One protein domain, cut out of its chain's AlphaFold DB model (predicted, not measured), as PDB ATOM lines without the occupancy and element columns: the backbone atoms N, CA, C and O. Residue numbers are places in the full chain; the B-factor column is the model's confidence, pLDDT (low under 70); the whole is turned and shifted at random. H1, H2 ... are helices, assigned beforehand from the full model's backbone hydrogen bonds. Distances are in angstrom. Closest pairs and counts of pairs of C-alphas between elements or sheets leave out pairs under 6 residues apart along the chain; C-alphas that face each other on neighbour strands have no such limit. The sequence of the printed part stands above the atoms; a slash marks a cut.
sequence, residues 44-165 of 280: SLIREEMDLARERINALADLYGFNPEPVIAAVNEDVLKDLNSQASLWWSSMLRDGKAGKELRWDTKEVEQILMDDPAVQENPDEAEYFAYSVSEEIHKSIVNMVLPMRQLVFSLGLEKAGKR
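What this domain is: This is residues 44 to 165 of the 280 residues of an uncharacterized protein of Clostridiales bacterium (UniProt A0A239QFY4). A rod of helices has H5 and H6 following each other along its length, H1 beside H5, short H2 and H4 side by side, and H3 slanting to H6, whose residues 159 to 165 stick out. The 122 printed residues hold six named helices, H1 to H6, and no named strand: all helix, only just loose, close to compact, radius of gyration of the C-alphas 16.8 A, spans 59 by 29 by 20 A.

How they stand to each other: H5, residues 125 to 146, touches H1, residues 44 to 64, opposite ways; closest C-alphas Ala 53 and Ile 143, 6.5 A. H5 residues 128 to 136 alone touch H4, residues 109 to 116; closest C-alphas Glu 112 and Ala 132, 5.1 A. H1 and H2, residues 68 to 74, form a helical hairpin; closest C-alphas Ala 61 and Pro 68, 5.6 A. H3, residues 77 to 97, touches H6, residues 150 to 165, with residues 84 to 91 alone; closest C-alphas Ser 88 and Val 154, 6.5 A. Every O i to N i+4 pair is within hydrogen-bond range in H1 to H4, 16 of 18 in H5, 11 of 12 in H6.

Where its parts are: H5 measures 31.1 A, H1 30.4 A and H3 29.7 A between first and last C-alphas. H1 begins at C-alpha 44 (20.146, 40.603, -28.408); H6 ends at C-alpha 165 (15.834, 62.782, -18.719).

The domain as a whole: The farthest C-alphas, Glu 123 and Arg 165, are 59.7 A apart. The printed part has no cut; the H3 to H4 link is long. Model pLDDT is under 70 at 38 residues, among them 145 to 165.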
ATOM      1  N   SER A  44      21.248  41.569 -28.429       67.31
ATOM      2  CA  SER A  44      20.146  40.603 -28.408       67.31
ATOM      3  C   SER A  44      19.181  40.809 -29.572       67.31
ATOM      4  O   SER A  44      18.741  39.828 -30.159       67.31
ATOM      5  N   LEU A  45      18.884  42.067 -29.916       69.56
ATOM      6  CA  LEU A  45      17.984  42.393 -31.018       69.56
ATOM      7  C   LEU A  45      18.641  42.048 -32.352       69.56
ATOM      8  O   LEU A  45      18.009  41.456 -33.210       69.56
ATOM      9  N   ILE A  46      19.937  42.333 -32.503       74.50
ATOM     10  CA  ILE A  46      20.650  42.001 -33.743       74.50
ATOM     11  C   ILE A  46      20.682  40.486 -33.979       74.50
ATOM     12  O   ILE A  46      20.575  40.042 -35.116       74.50
ATOM     13  N   ARG A  47      20.767  39.680 -32.915       77.50
ATOM     14  CA  ARG A  47      20.670  38.218 -33.026       77.50
ATOM     15  C   ARG A  47      19.292  37.744 -33.482       77.50
ATOM     16  O   ARG A  47      19.219  36.908 -34.371       77.50
ATOM     17  N   GLU A  48      18.225  38.300 -32.920       77.25
ATOM     18  CA  GLU A  48      16.852  37.993 -33.347       77.25
ATOM     19  C   GLU A  48      16.618  38.370 -34.821       77.25
ATOM     20  O   GLU A  48      16.001  37.630 -35.582       77.25
ATOM     21  N   GLU A  49      17.198  39.486 -35.256       73.94
ATOM     22  CA  GLU A  49      17.131  39.969 -36.637       73.94
ATOM     23  C   GLU A  49      17.956  39.111 -37.601       73.94
ATOM     24  O   GLU A  49      17.527  38.863 -38.725       73.94
ATOM     25  N   MET A  50      19.105  38.590 -37.165       82.56
ATOM     26  CA  MET A  50      19.858  37.591 -37.930       82.56
ATOM     27  C   MET A  50      19.039  36.310 -38.145       82.56
ATOM     28  O   MET A  50      19.072  35.737 -39.235       82.56
ATOM     29  N   ASP A  51      18.287  35.866 -37.136       84.00
ATOM     30  CA  ASP A  51      17.432  34.678 -37.238       84.00
ATOM     31  C   ASP A  51      16.239  34.917 -38.180       84.00
ATOM     32  O   ASP A  51      15.939  34.074 -39.029       84.00
ATOM     33  N   LEU A  52      15.611  36.095 -38.110       81.81
ATOM     34  CA  LEU A  52      14.542  36.506 -39.030       81.81
ATOM     35  C   LEU A  52      15.041  36.676 -40.473       81.81
ATOM     36  O   LEU A  52      14.354  36.278 -41.420       81.81
ATOM     37  N   ALA A  53      16.238  37.241 -40.660       84.12
ATOM     38  CA  ALA A  53      16.870  37.369 -41.969       84.12
ATOM     39  C   ALA A  53      17.115  35.985 -42.572       84.12
ATOM     40  O   ALA A  53      16.753  35.740 -43.723       84.12
ATOM     41  N   ARG A  54      17.652  35.059 -41.768       87.69
ATOM     42  CA  ARG A  54      17.856  33.658 -42.145       87.69
ATOM     43  C   ARG A  54      16.546  32.992 -42.564       87.69
ATOM     44  O   ARG A  54      16.507  32.370 -43.620       87.69
ATOM     45  N   GLU A  55      15.473  33.137 -41.788       86.81
ATOM     46  CA  GLU A  55      14.158  32.568 -42.123       86.81
ATOM     47  C   GLU A  55      13.632  33.096 -43.467       86.81
ATOM     48  O   GLU A  55      13.195  32.321 -44.319       86.81
ATOM     49  N   ARG A  56      13.732  34.409 -43.698       84.31
ATOM     50  CA  ARG A  56      13.271  35.044 -44.942       84.31
ATOM     51  C   ARG A  56      14.099  34.646 -46.154       84.31
ATOM     52  O   ARG A  56      13.525  34.403 -47.211       84.31
ATOM     53  N   ILE A  57      15.421  34.582 -46.014       87.88
ATOM     54  CA  ILE A  57      16.309  34.161 -47.102       87.88
ATOM     55  C   ILE A  57      16.061  32.691 -47.440       87.88
ATOM     56  O   ILE A  57      15.972  32.366 -48.617       87.88
ATOM     57  N   ASN A  58      15.849  31.826 -46.443       89.62
ATOM     58  CA  ASN A  58      15.472  30.429 -46.678       89.62
ATOM     59  C   ASN A  58      14.134  30.310 -47.422       89.62
ATOM     60  O   ASN A  58      14.040  29.564 -48.388       89.62
ATOM     61  N   ALA A  59      13.121  31.091 -47.041       87.19
ATOM     62  CA  ALA A  59      11.841  31.093 -47.749       87.19
ATOM     63  C   ALA A  59      11.968  31.575 -49.208       87.19
ATOM     64  O   ALA A  59      11.284  31.066 -50.094       87.19
ATOM     65  N   LEU A  60      12.843  32.553 -49.471       87.31
ATOM     66  CA  LEU A  60      13.148  33.010 -50.830       87.31
ATOM     67  C   LEU A  60      13.938  31.952 -51.610       87.31
ATOM     68  O   LEU A  60      13.645  31.728 -52.781       87.31
ATOM     69  N   ALA A  61      14.883  31.271 -50.968       88.69
ATOM     70  CA  ALA A  61      15.634  30.169 -51.557       88.69
ATOM     71  C   ALA A  61      14.727  29.005 -51.962       88.69
ATOM     72  O   ALA A  61      14.845  28.513 -53.080       88.69
ATOM     73  N   ASP A  62      13.761  28.634 -51.121       89.31
ATOM     74  CA  ASP A  62      12.764  27.607 -51.444       89.31
ATOM     75  C   ASP A  62      11.878  28.009 -52.636       89.31
ATOM     76  O   ASP A  62      11.458  27.160 -53.423       89.31
ATOM     77  N   LEU A  63      11.578  29.306 -52.774       88.12
ATOM     78  CA  LEU A  63      10.697  29.824 -53.823       88.12
ATOM     79  C   LEU A  63      11.407  29.979 -55.173       88.12
ATOM     80  O   LEU A  63      10.805  29.711 -56.211       88.12
ATOM     81  N   TYR A  64      12.663  30.424 -55.155       84.50
ATOM     82  CA  TYR A  64      13.440  30.746 -56.353       84.50
ATOM     83  C   TYR A  64      14.486  29.682 -56.717       84.50
ATOM     84  O   TYR A  64      15.025  29.730 -57.816       84.50
ATOM     85  N   GLY A  65      14.745  28.706 -55.843       84.69
ATOM     86  CA  GLY A  65      15.607  27.556 -56.124       84.69
ATOM     87  C   GLY A  65      17.110  27.846 -56.084       84.69
ATOM     88  O   GLY A  65      17.836  27.300 -56.907       84.69
ATOM     89  N   PHE A  66      17.583  28.679 -55.151       87.44
ATOM     90  CA  PHE A  66      19.014  28.977 -54.955       87.44
ATOM     91  C   PHE A  66      19.526  28.480 -53.592       87.44
ATOM     92  O   PHE A  66      18.740  28.152 -52.704       87.44
ATOM     93  N   ASN A  67      20.844  28.434 -53.396       88.50
ATOM     94  CA  ASN A  67      21.464  28.082 -52.121       88.50
ATOM     95  C   ASN A  67      21.455  29.277 -51.140       88.50
ATOM     96  O   ASN A  67      22.126  30.282 -51.389       88.50
ATOM     97  N   PRO A  68      20.759  29.187 -49.991       88.62
ATOM     98  CA  PRO A  68      20.615  30.319 -49.077       88.62
ATOM     99  C   PRO A  68      21.879  30.647 -48.273       88.62
ATOM    100  O   PRO A  68      22.058  31.797 -47.879       88.62
ATOM    101  N   GLU A  69      22.766  29.682 -48.004       90.12
ATOM    102  CA  GLU A  69      23.866  29.862 -47.038       90.12
ATOM    103  C   GLU A  69      24.863  30.977 -47.415       90.12
ATOM    104  O   GLU A  69      25.172  31.809 -46.558       90.12
ATOM    105  N   PRO A  70      25.338  31.082 -48.673       87.56
ATOM    106  CA  PRO A  70      26.204  32.187 -49.085       87.56
ATOM    107  C   PRO A  70      25.519  33.558 -48.966       87.56
ATOM    108  O   PRO A  70      26.146  34.529 -48.546       87.56
ATOM    109  N   VAL A  71      24.218  33.632 -49.266       85.56
ATOM    110  CA  VAL A  71      23.422  34.864 -49.160       85.56
ATOM    111  C   VAL A  71      23.226  35.265 -47.695       85.56
ATOM    112  O   VAL A  71      23.379  36.434 -47.351       85.56
ATOM    113  N   ILE A  72      22.952  34.302 -46.809       87.38
ATOM    114  CA  ILE A  72      22.864  34.531 -45.358       87.38
ATOM    115  C   ILE A  72      24.199  35.051 -44.811       87.38
ATOM    116  O   ILE A  72      24.202  35.948 -43.974       87.38
ATOM    117  N   ALA A  73      25.333  34.527 -45.287       86.88
ATOM    118  CA  ALA A  73      26.651  34.997 -44.866       86.88
ATOM    119  C   ALA A  73      26.939  36.450 -45.296       86.88
ATOM    120  O   ALA A  73      27.609  37.178 -44.561       86.88
ATOM    121  N   ALA A  74      26.409  36.880 -46.446       85.00
ATOM    122  CA  ALA A  74      26.499  38.265 -46.912       85.00
ATOM    123  C   ALA A  74      25.607  39.224 -46.098       85.00
ATOM    124  O   ALA A  74      25.973  40.381 -45.880       85.00
ATOM    125  N   VAL A  75      24.464  38.753 -45.583       83.81
ATOM    126  CA  VAL A  75      23.616  39.503 -44.635       83.81
ATOM    127  C   VAL A  75      24.153  39.330 -43.213       83.81
ATOM    128  O   VAL A  75      23.583  38.630 -42.380       83.81
ATOM    129  N   ASN A  76      25.300  39.951 -42.949       82.19
ATOM    130  CA  ASN A  76      25.989  39.851 -41.666       82.19
ATOM    131  C   ASN A  76      25.523  40.901 -40.634       82.19
ATOM    132  O   ASN A  76      24.755  41.823 -40.917       82.19
ATOM    133  N   GLU A  77      26.033  40.757 -39.408       82.06
ATOM    134  CA  GLU A  77      25.736  41.640 -38.277       82.06
ATOM    135  C   GLU A  77      26.040  43.122 -38.571       82.06
ATOM    136  O   GLU A  77      25.291  43.995 -38.133       82.06
ATOM    137  N   ASP A  78      27.094  43.419 -39.335       83.31
ATOM    138  CA  ASP A  78      27.480  44.794 -39.657       83.31
ATOM    139  C   ASP A  78      26.500  45.440 -40.645       83.31
ATOM    140  O   ASP A  78      26.114  46.595 -40.451       83.31
ATOM    141  N   VAL A  79      26.017  44.687 -41.639       83.56
ATOM    142  CA  VAL A  79      24.954  45.135 -42.557       83.56
ATOM    143  C   VAL A  79      23.681  45.464 -41.778       83.56
ATOM    144  O   VAL A  79      23.083  46.523 -41.980       83.56
ATOM    145  N   LEU A  80      23.278  44.604 -40.839       80.19
ATOM    146  CA  LEU A  80      22.095  44.852 -40.011       80.19
ATOM    147  C   LEU A  80      22.287  46.039 -39.057       80.19
ATOM    148  O   LEU A  80      21.346  46.807 -38.844       80.19
ATOM    149  N   LYS A  81      23.485  46.236 -38.495       79.38
ATOM    150  CA  LYS A  81      23.816  47.417 -37.674       79.38
ATOM    151  C   LYS A  81      23.755  48.708 -38.481       79.38
ATOM    152  O   LYS A  81      23.203  49.695 -37.995       79.38
ATOM    153  N   ASP A  82      24.287  48.703 -39.698       81.12
ATOM    154  CA  ASP A  82      24.273  49.869 -40.578       81.12
ATOM    155  C   ASP A  82      22.848  50.216 -41.023       81.12
ATOM    156  O   ASP A  82      22.397  51.348 -40.834       81.12
ATOM    157  N   LEU A  83      22.076  49.228 -41.489       78.12
ATOM    158  CA  LEU A  83      20.659  49.406 -41.816       78.12
ATOM    159  C   LEU A  83      19.859  49.950 -40.628       78.12
ATOM    160  O   LEU A  83      18.997  50.816 -40.799       78.12
ATOM    161  N   ASN A  84      20.170  49.494 -39.417       74.62
ATOM    162  CA  ASN A  84      19.574  50.010 -38.193       74.62
ATOM    163  C   ASN A  84      19.946  51.459 -37.898       74.62
ATOM    164  O   ASN A  84      19.072  52.261 -37.554       74.62
ATOM    165  N   SER A  85      21.219  51.814 -38.048       75.69
ATOM    166  CA  SER A  85      21.667  53.197 -37.896       75.69
ATOM    167  C   SER A  85      20.946  54.095 -38.901       75.69
ATOM    168  O   SER A  85      20.318  55.080 -38.509       75.69
ATOM    169  N   GLN A  86      20.898  53.698 -40.175       75.50
ATOM    170  CA  GLN A  86      20.176  54.423 -41.219       75.50
ATOM    171  C   GLN A  86      18.679  54.566 -40.901       75.50
ATOM    172  O   GLN A  86      18.131  55.663 -41.020       75.50
ATOM    173  N   ALA A  87      18.018  53.498 -40.439       72.31
ATOM    174  CA  ALA A  87      16.614  53.533 -40.026       72.31
ATOM    175  C   ALA A  87      16.381  54.499 -38.856       72.31
ATOM    176  O   ALA A  87      15.409  55.261 -38.843       72.31
ATOM    177  N   SER A  88      17.276  54.488 -37.870       69.19
ATOM    178  CA  SER A  88      17.180  55.353 -36.699       69.19
ATOM    179  C   SER A  88      17.420  56.821 -37.053       69.19
ATOM    180  O   SER A  88      16.665  57.692 -36.614       69.19
ATOM    181  N   LEU A  89      18.398  57.102 -37.916       70.62
ATOM    182  CA  LEU A  89      18.663  58.438 -38.449       70.62
ATOM    183  C   LEU A  89      17.501  58.955 -39.290       70.62
ATOM    184  O   LEU A  89      17.122  60.122 -39.168       70.62
ATOM    185  N   TRP A  90      16.898  58.087 -40.103       70.12
ATOM    186  CA  TRP A  90      15.715  58.420 -40.886       70.12
ATOM    187  C   TRP A  90      14.572  58.904 -39.990       70.12
ATOM    188  O   TRP A  90      13.982  59.955 -40.249       70.12
ATOM    189  N   TRP A  91      14.316  58.200 -38.885       64.31
ATOM    190  CA  TRP A  91      13.312  58.599 -37.899       64.31
ATOM    191  C   TRP A  91      13.687  59.834 -37.100       64.31
ATOM    192  O   TRP A  91      12.837  60.698 -36.893       64.31
ATOM    193  N   SER A  92      14.940  59.948 -36.663       62.34
ATOM    194  CA  SER A  92      15.423  61.136 -35.959       62.34
ATOM    195  C   SER A  92      15.235  62.384 -36.825       62.34
ATOM    196  O   SER A  92      14.682  63.379 -36.356       62.34
ATOM    197  N   SER A  93      15.568  62.308 -38.118       62.03
ATOM    198  CA  SER A  93      15.333  63.390 -39.083       62.03
ATOM    199  C   SER A  93      13.844  63.679 -39.283       62.03
ATOM    200  O   SER A  93      13.442  64.842 -39.301       62.03
ATOM    201  N   MET A  94      13.001  62.645 -39.335       58.72
ATOM    202  CA  MET A  94      11.552  62.818 -39.437       58.72
ATOM    203  C   MET A  94      10.957  63.522 -38.217       58.72
ATOM    204  O   MET A  94      10.123  64.414 -38.366       58.72
ATOM    205  N   LEU A  95      11.405  63.168 -37.015       55.03
ATOM    206  CA  LEU A  95      10.940  63.779 -35.773       55.03
ATOM    207  C   LEU A  95      11.531  65.179 -35.550       55.03
ATOM    208  O   LEU A  95      10.849  66.043 -35.001       55.03
ATOM    209  N   ARG A  96      12.771  65.437 -35.980       58.19
ATOM    210  CA  ARG A  96      13.420  66.756 -35.871       58.19
ATOM    211  C   ARG A  96      12.928  67.734 -36.922       58.19
ATOM    212  O   ARG A  96      12.477  68.817 -36.584       58.19
ATOM    213  N   ASP A  97      12.979  67.361 -38.186       57.03
ATOM    214  CA  ASP A  97      12.833  68.322 -39.277       57.03
ATOM    215  C   ASP A  97      11.501  68.172 -40.018       57.03
ATOM    216  O   ASP A  97      11.227  68.927 -40.952       57.03
ATOM    217  N   GLY A  98      10.668  67.195 -39.630       49.75
ATOM    218  CA  GLY A  98       9.423  66.870 -40.332       49.75
ATOM    219  C   GLY A  98       9.663  66.345 -41.750       49.75
ATOM    220  O   GLY A  98       8.750  66.354 -42.574       49.75
ATOM    221  N   LYS A  99      10.895  65.929 -42.060       51.06
ATOM    222  CA  LYS A  99      11.318  65.459 -43.378       51.06
ATOM    223  C   LYS A  99      11.626  63.976 -43.305       51.06
ATOM    224  O   LYS A  99      12.307  63.536 -42.388       51.06
ATOM    225  N   ALA A 100      11.160  63.217 -44.292       53.59
ATOM    226  CA  ALA A 100      11.666  61.865 -44.475       53.59
ATOM    227  C   ALA A 100      13.193  61.944 -44.641       53.59
ATOM    228  O   ALA A 100      13.683  62.746 -45.443       53.59
ATOM    229  N   GLY A 101      13.933  61.157 -43.858       57.31
ATOM    230  CA  GLY A 101      15.375  61.033 -44.032       57.31
ATOM    231  C   GLY A 101      15.727  60.393 -45.379       57.31
ATOM    232  O   GLY A 101      14.857  60.057 -46.188       57.31
ATOM    233  N   LYS A 102      17.022  60.189 -45.622       61.97
ATOM    234  CA  LYS A 102      17.478  59.461 -46.814       61.97
ATOM    235  C   LYS A 102      16.990  58.016 -46.758       61.97
ATOM    236  O   LYS A 102      17.085  57.388 -45.711       61.97
ATOM    237  N   GLU A 103      16.469  57.525 -47.876       64.81
ATOM    238  CA  GLU A 103      16.070  56.126 -48.040       64.81
ATOM    239  C   GLU A 103      17.188  55.184 -47.581       64.81
ATOM    240  O   GLU A 103      18.364  55.488 -47.800       64.81
ATOM    241  N   LEU A 104      16.817  54.087 -46.911       68.06
ATOM    242  CA  LEU A 104      17.784  53.100 -46.443       68.06
ATOM    243  C   LEU A 104      18.469  52.492 -47.665       68.06
ATOM    244  O   LEU A 104      17.798  52.073 -48.606       68.06
ATOM    245  N   ARG A 105      19.797  52.455 -47.655       71.62
ATOM    246  CA  ARG A 105      20.594  51.897 -48.744       71.62
ATOM    247  C   ARG A 105      21.424  50.745 -48.226       71.62
ATOM    248  O   ARG A 105      22.207  50.913 -47.299       71.62
ATOM    249  N   TRP A 106      21.283  49.611 -48.890       80.56
ATOM    250  CA  TRP A 106      22.181  48.476 -48.777       80.56
ATOM    251  C   TRP A 106      22.604  48.093 -50.191       80.56
ATOM    252  O   TRP A 106      21.748  47.946 -51.063       80.56
ATOM    253  N   ASP A 107      23.914  48.031 -50.423       81.88
ATOM    254  CA  ASP A 107      24.485  47.638 -51.710       81.88
ATOM    255  C   ASP A 107      24.356  46.119 -51.882       81.88
ATOM    256  O   ASP A 107      24.977  45.353 -51.147       81.88
ATOM    257  N   THR A 108      23.528  45.688 -52.834       84.50
ATOM    258  CA  THR A 108      23.236  44.273 -53.101       84.50
ATOM    259  C   THR A 108      24.182  43.610 -54.085       84.50
ATOM    260  O   THR A 108      24.010  42.428 -54.367       84.50
ATOM    261  N   LYS A 109      25.205  44.308 -54.586       84.94
ATOM    262  CA  LYS A 109      26.136  43.745 -55.579       84.94
ATOM    263  C   LYS A 109      26.806  42.450 -55.137       84.94
ATOM    264  O   LYS A 109      27.036  41.571 -55.957       84.94
ATOM    265  N   GLU A 110      27.122  42.329 -53.849       85.88
ATOM    266  CA  GLU A 110      27.691  41.096 -53.298       85.88
ATOM    267  C   GLU A 110      26.682  39.939 -53.356       85.88
ATOM    268  O   GLU A 110      27.037  38.834 -53.750       85.88
ATOM    269  N   VAL A 111      25.407  40.210 -53.062       86.50
ATOM    270  CA  VAL A 111      24.314  39.230 -53.171       86.50
ATOM    271  C   VAL A 111      24.065  38.843 -54.629       86.50
ATOM    272  O   VAL A 111      23.889  37.667 -54.925       86.50
ATOM    273  N   GLU A 112      24.093  39.807 -55.548       88.88
ATOM    274  CA  GLU A 112      23.964  39.561 -56.991       88.88
ATOM    275  C   GLU A 112      25.080  38.652 -57.499       88.88
ATOM    276  O   GLU A 112      24.808  37.677 -58.196       88.88
ATOM    277  N   GLN A 113      26.324  38.920 -57.098       88.25
ATOM    278  CA  GLN A 113      27.465  38.087 -57.461       88.25
ATOM    279  C   GLN A 113      27.318  36.661 -56.918       88.25
ATOM    280  O   GLN A 113      27.509  35.701 -57.656       88.25
ATOM    281  N   ILE A 114      26.912  36.524 -55.654       89.25
ATOM    282  CA  ILE A 114      26.662  35.224 -55.022       89.25
ATOM    283  C   ILE A 114      25.588  34.427 -55.776       89.25
ATOM    284  O   ILE A 114      25.758  33.229 -55.985       89.25
ATOM    285  N   LEU A 115      24.501  35.081 -56.196       86.94
ATOM    286  CA  LEU A 115      23.422  34.442 -56.952       86.94
ATOM    287  C   LEU A 115      23.860  34.051 -58.371       86.94
ATOM    288  O   LEU A 115      23.454  33.003 -58.858       86.94
ATOM    289  N   MET A 116      24.704  34.853 -59.029       86.50
ATOM    290  CA  MET A 116      25.273  34.514 -60.344       86.50
ATOM    291  C   MET A 116      26.245  33.325 -60.288       86.50
ATOM    292  O   MET A 116      26.387  32.591 -61.269       86.50
ATOM    293  N   ASP A 117      26.909  33.130 -59.151       87.19
ATOM    294  CA  ASP A 117      27.840  32.024 -58.921       87.19
ATOM    295  C   ASP A 117      27.132  30.740 -58.429       87.19
ATOM    296  O   ASP A 117      27.779  29.705 -58.241       87.19
ATOM    297  N   ASP A 118      25.806  30.776 -58.241       86.19
ATOM    298  CA  ASP A 118      25.023  29.627 -57.790       86.19
ATOM    299  C   ASP A 118      24.859  28.575 -58.912       86.19
ATOM    300  O   ASP A 118      24.365  28.897 -60.000       86.19
ATOM    301  N   PRO A 119      25.219  27.298 -58.670       83.19
ATOM    302  CA  PRO A 119      25.100  26.239 -59.669       83.19
ATOM    303  C   PRO A 119      23.691  26.053 -60.246       83.19
ATOM    304  O   PRO A 119      23.580  25.713 -61.421       83.19
ATOM    305  N   ALA A 120      22.636  26.273 -59.455       79.06
ATOM    306  CA  ALA A 120      21.247  26.148 -59.899       79.06
ATOM    307  C   ALA A 120      20.837  27.297 -60.833       79.06
ATOM    308  O   ALA A 120      20.027  27.115 -61.739       79.06
ATOM    309  N   VAL A 121      21.439  28.474 -60.656       78.62
ATOM    310  CA  VAL A 121      21.211  29.651 -61.508       78.62
ATOM    311  C   VAL A 121      22.008  29.540 -62.809       78.62
ATOM    312  O   VAL A 121      21.511  29.884 -63.882       78.62
ATOM    313  N   GLN A 122      23.218  28.978 -62.746       79.19
ATOM    314  CA  GLN A 122      24.059  28.744 -63.924       79.19
ATOM    315  C   GLN A 122      23.517  27.677 -64.886       79.19
ATOM    316  O   GLN A 122      24.023  27.564 -66.004       79.19
ATOM    317  N   GLU A 123      22.469  26.935 -64.513       78.25
ATOM    318  CA  GLU A 123      21.766  26.045 -65.445       78.25
ATOM    319  C   GLU A 123      21.156  26.813 -66.635       78.25
ATOM    320  O   GLU A 123      21.031  26.239 -67.718       78.25
ATOM    321  N   ASN A 124      20.850  28.111 -66.475       78.12
ATOM    322  CA  ASN A 124      20.340  28.990 -67.536       78.12
ATOM    323  C   ASN A 124      21.141  30.312 -67.613       78.12
ATOM    324  O   ASN A 124      20.677  31.351 -67.139       78.12
ATOM    325  N   PRO A 125      22.332  30.312 -68.247       72.94
ATOM    326  CA  PRO A 125      23.245  31.462 -68.255       72.94
ATOM    327  C   PRO A 125      22.657  32.735 -68.878       72.94
ATOM    328  O   PRO A 125      23.001  33.837 -68.459       72.94
ATOM    329  N   ASP A 126      21.758  32.582 -69.854       77.25
ATOM    330  CA  ASP A 126      21.123  33.698 -70.565       77.25
ATOM    331  C   ASP A 126      20.108  34.462 -69.688       77.25
ATOM    332  O   ASP A 126      19.789  35.616 -69.970       77.25
ATOM    333  N   GLU A 127      19.615  33.837 -68.611       80.38
ATOM    334  CA  GLU A 127      18.661  34.427 -67.660       80.38
ATOM    335  C   GLU A 127      19.286  34.711 -66.285       80.38
ATOM    336  O   GLU A 127      18.674  35.396 -65.464       80.38
ATOM    337  N   ALA A 128      20.516  34.246 -66.043       79.75
ATOM    338  CA  ALA A 128      21.195  34.323 -64.750       79.75
ATOM    339  C   ALA A 128      21.352  35.760 -64.227       79.75
ATOM    340  O   ALA A 128      21.106  36.014 -63.050       79.75
ATOM    341  N   GLU A 129      21.706  36.716 -65.092       83.00
ATOM    342  CA  GLU A 129      21.875  38.127 -64.708       83.00
ATOM    343  C   GLU A 129      20.536  38.769 -64.301       83.00
ATOM    344  O   GLU A 129      20.441  39.447 -63.276       83.00
ATOM    345  N   TYR A 130      19.472  38.506 -65.067       84.62
ATOM    346  CA  TYR A 130      18.131  39.003 -64.753       84.62
ATOM    347  C   TYR A 130      17.574  38.354 -63.481       84.62
ATOM    348  O   TYR A 130      17.001  39.039 -62.630       84.62
ATOM    349  N   PHE A 131      17.773  37.044 -63.327       85.44
ATOM    350  CA  PHE A 131      17.405  36.306 -62.128       85.44
ATOM    351  C   PHE A 131      18.111  36.883 -60.898       85.44
ATOM    352  O   PHE A 131      17.434  37.291 -59.956       85.44
ATOM    353  N   ALA A 132      19.442  37.008 -60.941       84.12
ATOM    354  CA  ALA A 132      20.248  37.528 -59.840       84.12
ATOM    355  C   ALA A 132      19.811  38.937 -59.427       84.12
ATOM    356  O   ALA A 132      19.613  39.176 -58.239       84.12
ATOM    357  N   TYR A 133      19.571  39.833 -60.391       86.00
ATOM    358  CA  TYR A 133      19.053  41.177 -60.119       86.00
ATOM    359  C   TYR A 133      17.653  41.156 -59.485       86.00
ATOM    360  O   TYR A 133      17.375  41.866 -58.520       86.00
ATOM    361  N   SER A 134      16.736  40.345 -60.018       83.88
ATOM    362  CA  SER A 134      15.355  40.304 -59.522       83.88
ATOM    363  C   SER A 134      15.262  39.734 -58.102       83.88
ATOM    364  O   SER A 134      14.546  40.274 -57.257       83.88
ATOM    365  N   VAL A 135      16.028  38.679 -57.817       84.94
ATOM    366  CA  VAL A 135      16.067  38.023 -56.510       84.94
ATOM    367  C   VAL A 135      16.838  38.876 -55.503       84.94
ATOM    368  O   VAL A 135      16.394  38.991 -54.360       84.94
ATOM    369  N   SER A 136      17.927  39.545 -55.907       85.62
ATOM    370  CA  SER A 136      18.648  40.480 -55.033       85.62
ATOM    371  C   SER A 136      17.774  41.667 -54.623       85.62
ATOM    372  O   SER A 136      17.772  42.036 -53.448       85.62
ATOM    373  N   GLU A 137      16.964  42.217 -55.536       82.44
ATOM    374  CA  GLU A 137      15.987  43.259 -55.208       82.44
ATOM    375  C   GLU A 137      14.920  42.766 -54.222       82.44
ATOM    376  O   GLU A 137      14.508  43.509 -53.327       82.44
ATOM    377  N   GLU A 138      14.451  41.528 -54.368       81.81
ATOM    378  CA  GLU A 138      13.431  40.962 -53.485       81.81
ATOM    379  C   GLU A 138      13.999  40.690 -52.082       81.81
ATOM    380  O   GLU A 138      13.366  41.023 -51.073       81.81
ATOM    381  N   ILE A 139      15.235  40.181 -52.006       83.62
ATOM    382  CA  ILE A 139      15.997  40.046 -50.759       83.62
ATOM    383  C   ILE A 139      16.190  41.427 -50.126       83.62
ATOM    384  O   ILE A 139      15.858  41.607 -48.955       83.62
ATOM    385  N   HIS A 140      16.637  42.425 -50.893       82.12
ATOM    386  CA  HIS A 140      16.802  43.801 -50.424       82.12
ATOM    387  C   HIS A 140      15.519  44.340 -49.796       82.12
ATOM    388  O   HIS A 140      15.521  44.776 -48.645       82.12
ATOM    389  N   LYS A 141      14.398  44.267 -50.524       78.00
ATOM    390  CA  LYS A 141      13.089  44.716 -50.035       78.00
ATOM    391  C   LYS A 141      12.692  43.961 -48.775       78.00
ATOM    392  O   LYS A 141      12.204  44.578 -47.830       78.00
ATOM    393  N   SER A 142      12.896  42.647 -48.735       77.56
ATOM    394  CA  SER A 142      12.537  41.820 -47.584       77.56
ATOM    395  C   SER A 142      13.340  42.193 -46.335       77.56
ATOM    396  O   SER A 142      12.739  42.388 -45.277       77.56
ATOM    397  N   ILE A 143      14.656  42.378 -46.465       79.31
ATOM    398  CA  ILE A 143      15.551  42.766 -45.367       79.31
ATOM    399  C   ILE A 143      15.284  44.210 -44.924       79.31
ATOM    400  O   ILE A 143      15.099  44.463 -43.738       79.31
ATOM    401  N   VAL A 144      15.134  45.167 -45.846       74.06
ATOM    402  CA  VAL A 144      14.777  46.558 -45.505       74.06
ATOM    403  C   VAL A 144      13.418  46.638 -44.797       74.06
ATOM    404  O   VAL A 144      13.244  47.431 -43.864       74.06
ATOM    405  N   ASN A 145      12.456  45.804 -45.198       67.44
ATOM    406  CA  ASN A 145      11.156  45.706 -44.538       67.44
ATOM    407  C   ASN A 145      11.234  44.995 -43.181       67.44
ATOM    408  O   ASN A 145      10.429  45.284 -42.300       67.44
ATOM    409  N   MET A 146      12.193  44.099 -42.972       66.81
ATOM    410  CA  MET A 146      12.433  43.466 -41.674       66.81
ATOM    411  C   MET A 146      12.950  44.463 -40.636       66.81
ATOM    412  O   MET A 146      12.644  44.317 -39.469       66.81
ATOM    413  N   VAL A 147      13.604  45.551 -41.052       62.62
ATOM    414  CA  VAL A 147      14.026  46.643 -40.152       62.62
ATOM    415  C   VAL A 147      12.854  47.593 -39.797       62.62
ATOM    416  O   VAL A 147      12.998  48.506 -38.982       62.62
ATOM    417  N   LEU A 148      11.645  47.405 -40.360       54.56
ATOM    418  CA  LEU A 148      10.443  48.196 -40.020       54.56
ATOM    419  C   LEU A 148       9.980  48.052 -38.553       54.56
ATOM    420  O   LEU A 148       9.648  49.074 -37.966       54.56
ATOM    421  N   PRO A 149       9.933  46.873 -37.913       51.00
ATOM    422  CA  PRO A 149       9.607  46.737 -36.492       51.00
ATOM    423  C   PRO A 149      10.668  47.389 -35.593       51.00
ATOM    424  O   PRO A 149      10.327  47.994 -34.575       51.00
ATOM    425  N   MET A 150      11.939  47.406 -36.014       52.81
ATOM    426  CA  MET A 150      13.005  48.132 -35.308       52.81
ATOM    427  C   MET A 150      12.760  49.648 -35.280       52.81
ATOM    428  O   MET A 150      13.092  50.321 -34.303       52.81
ATOM    429  N   ARG A 151      12.037  50.190 -36.272       52.56
ATOM    430  CA  ARG A 151      11.534  51.577 -36.253       52.56
ATOM    431  C   ARG A 151      10.603  51.861 -35.073       52.56
ATOM    432  O   ARG A 151      10.561  52.992 -34.598       52.56
ATOM    433  N   GLN A 152       9.873  50.860 -34.585       50.66
ATOM    434  CA  GLN A 152       9.006  50.980 -33.408       50.66
ATOM    435  C   GLN A 152       9.808  50.876 -32.105       50.66
ATOM    436  O   GLN A 152       9.527  51.596 -31.146       50.66
ATOM    437  N   LEU A 153      10.863  50.055 -32.087       52.50
ATOM    438  CA  LEU A 153      11.818  49.967 -30.976       52.50
ATOM    439  C   LEU A 153      12.584  51.276 -30.751       52.50
ATOM    440  O   LEU A 153      12.849  51.658 -29.611       52.50
ATOM    441  N   VAL A 154      12.875  52.015 -31.823       53.00
ATOM    442  CA  VAL A 154      13.450  53.367 -31.754       53.00
ATOM    443  C   VAL A 154      12.530  54.321 -30.976       53.00
ATOM    444  O   VAL A 154      13.016  55.104 -30.158       53.00
ATOM    445  N   PHE A 155      11.205  54.211 -31.132       51.19
ATOM    446  CA  PHE A 155      10.257  54.972 -30.312       51.19
ATOM    447  C   PHE A 155      10.301  54.552 -28.846       51.19
ATOM    448  O   PHE A 155      10.368  55.427 -27.984       51.19
ATOM    449  N   SER A 156      10.306  53.252 -28.536       52.69
ATOM    450  CA  SER A 156      10.366  52.794 -27.142       52.69
ATOM    451  C   SER A 156      11.679  53.182 -26.459       52.69
ATOM    452  O   SER A 156      11.649  53.661 -25.331       52.69
ATOM    453  N   LEU A 157      12.816  53.065 -27.150       54.31
ATOM    454  CA  LEU A 157      14.136  53.445 -26.636       54.31
ATOM    455  C   LEU A 157      14.278  54.965 -26.492       54.31
ATOM    456  O   LEU A 157      14.819  55.450 -25.496       54.31
ATOM    457  N   GLY A 158      13.768  55.732 -27.458       51.56
ATOM    458  CA  GLY A 158      13.710  57.189 -27.379       51.56
ATOM    459  C   GLY A 158      12.830  57.664 -26.219       51.56
ATOM    460  O   GLY A 158      13.226  58.571 -25.490       51.56
ATOM    461  N   LEU A 159      11.692  57.002 -25.982       51.78
ATOM    462  CA  LEU A 159      10.809  57.244 -24.836       51.78
ATOM    463  C   LEU A 159      11.434  56.817 -23.503       51.78
ATOM    464  O   LEU A 159      11.264  57.513 -22.509       51.78
ATOM    465  N   GLU A 160      12.188  55.720 -23.464       51.59
ATOM    466  CA  GLU A 160      12.889  55.266 -22.261       51.59
ATOM    467  C   GLU A 160      14.018  56.234 -21.871       51.59
ATOM    468  O   GLU A 160      14.136  56.641 -20.712       51.59
ATOM    469  N   LYS A 161      14.830  56.666 -22.845       51.81
ATOM    470  CA  LYS A 161      15.883  57.674 -22.641       51.81
ATOM    471  C   LYS A 161      15.306  59.035 -22.271       51.81
ATOM    472  O   LYS A 161      15.867  59.720 -21.416       51.81
ATOM    473  N   ALA A 162      14.192  59.415 -22.889       48.97
ATOM    474  CA  ALA A 162      13.432  60.595 -22.519       48.97
ATOM    475  C   ALA A 162      12.919  60.508 -21.083       48.97
ATOM    476  O   ALA A 162      13.176  61.428 -20.317       48.97
ATOM    477  N   GLY A 163      12.292  59.387 -20.708       46.91
ATOM    478  CA  GLY A 163      11.813  59.065 -19.361       46.91
ATOM    479  C   GLY A 163      12.884  59.275 -18.290       46.91
ATOM    480  O   GLY A 163      12.626  59.876 -17.253       46.91
ATOM    481  N   LYS A 164      14.121  58.866 -18.589       49.03
ATOM    482  CA  LYS A 164      15.301  59.050 -17.725       49.03
ATOM    483  C   LYS A 164      15.824  60.496 -17.668       49.03
ATOM    484  O   LYS A 164      16.581  60.821 -16.759       49.03
ATOM    485  N   ARG A 165      15.451  61.355 -18.623       44.41
ATOM    486  CA  ARG A 165      15.834  62.782 -18.719       44.41
ATOM    487  C   ARG A 165      14.705  63.749 -18.343       44.41
ATOM    488  O   ARG A 165      14.886  64.967 -18.452       44.41
TER     489      ARG A 165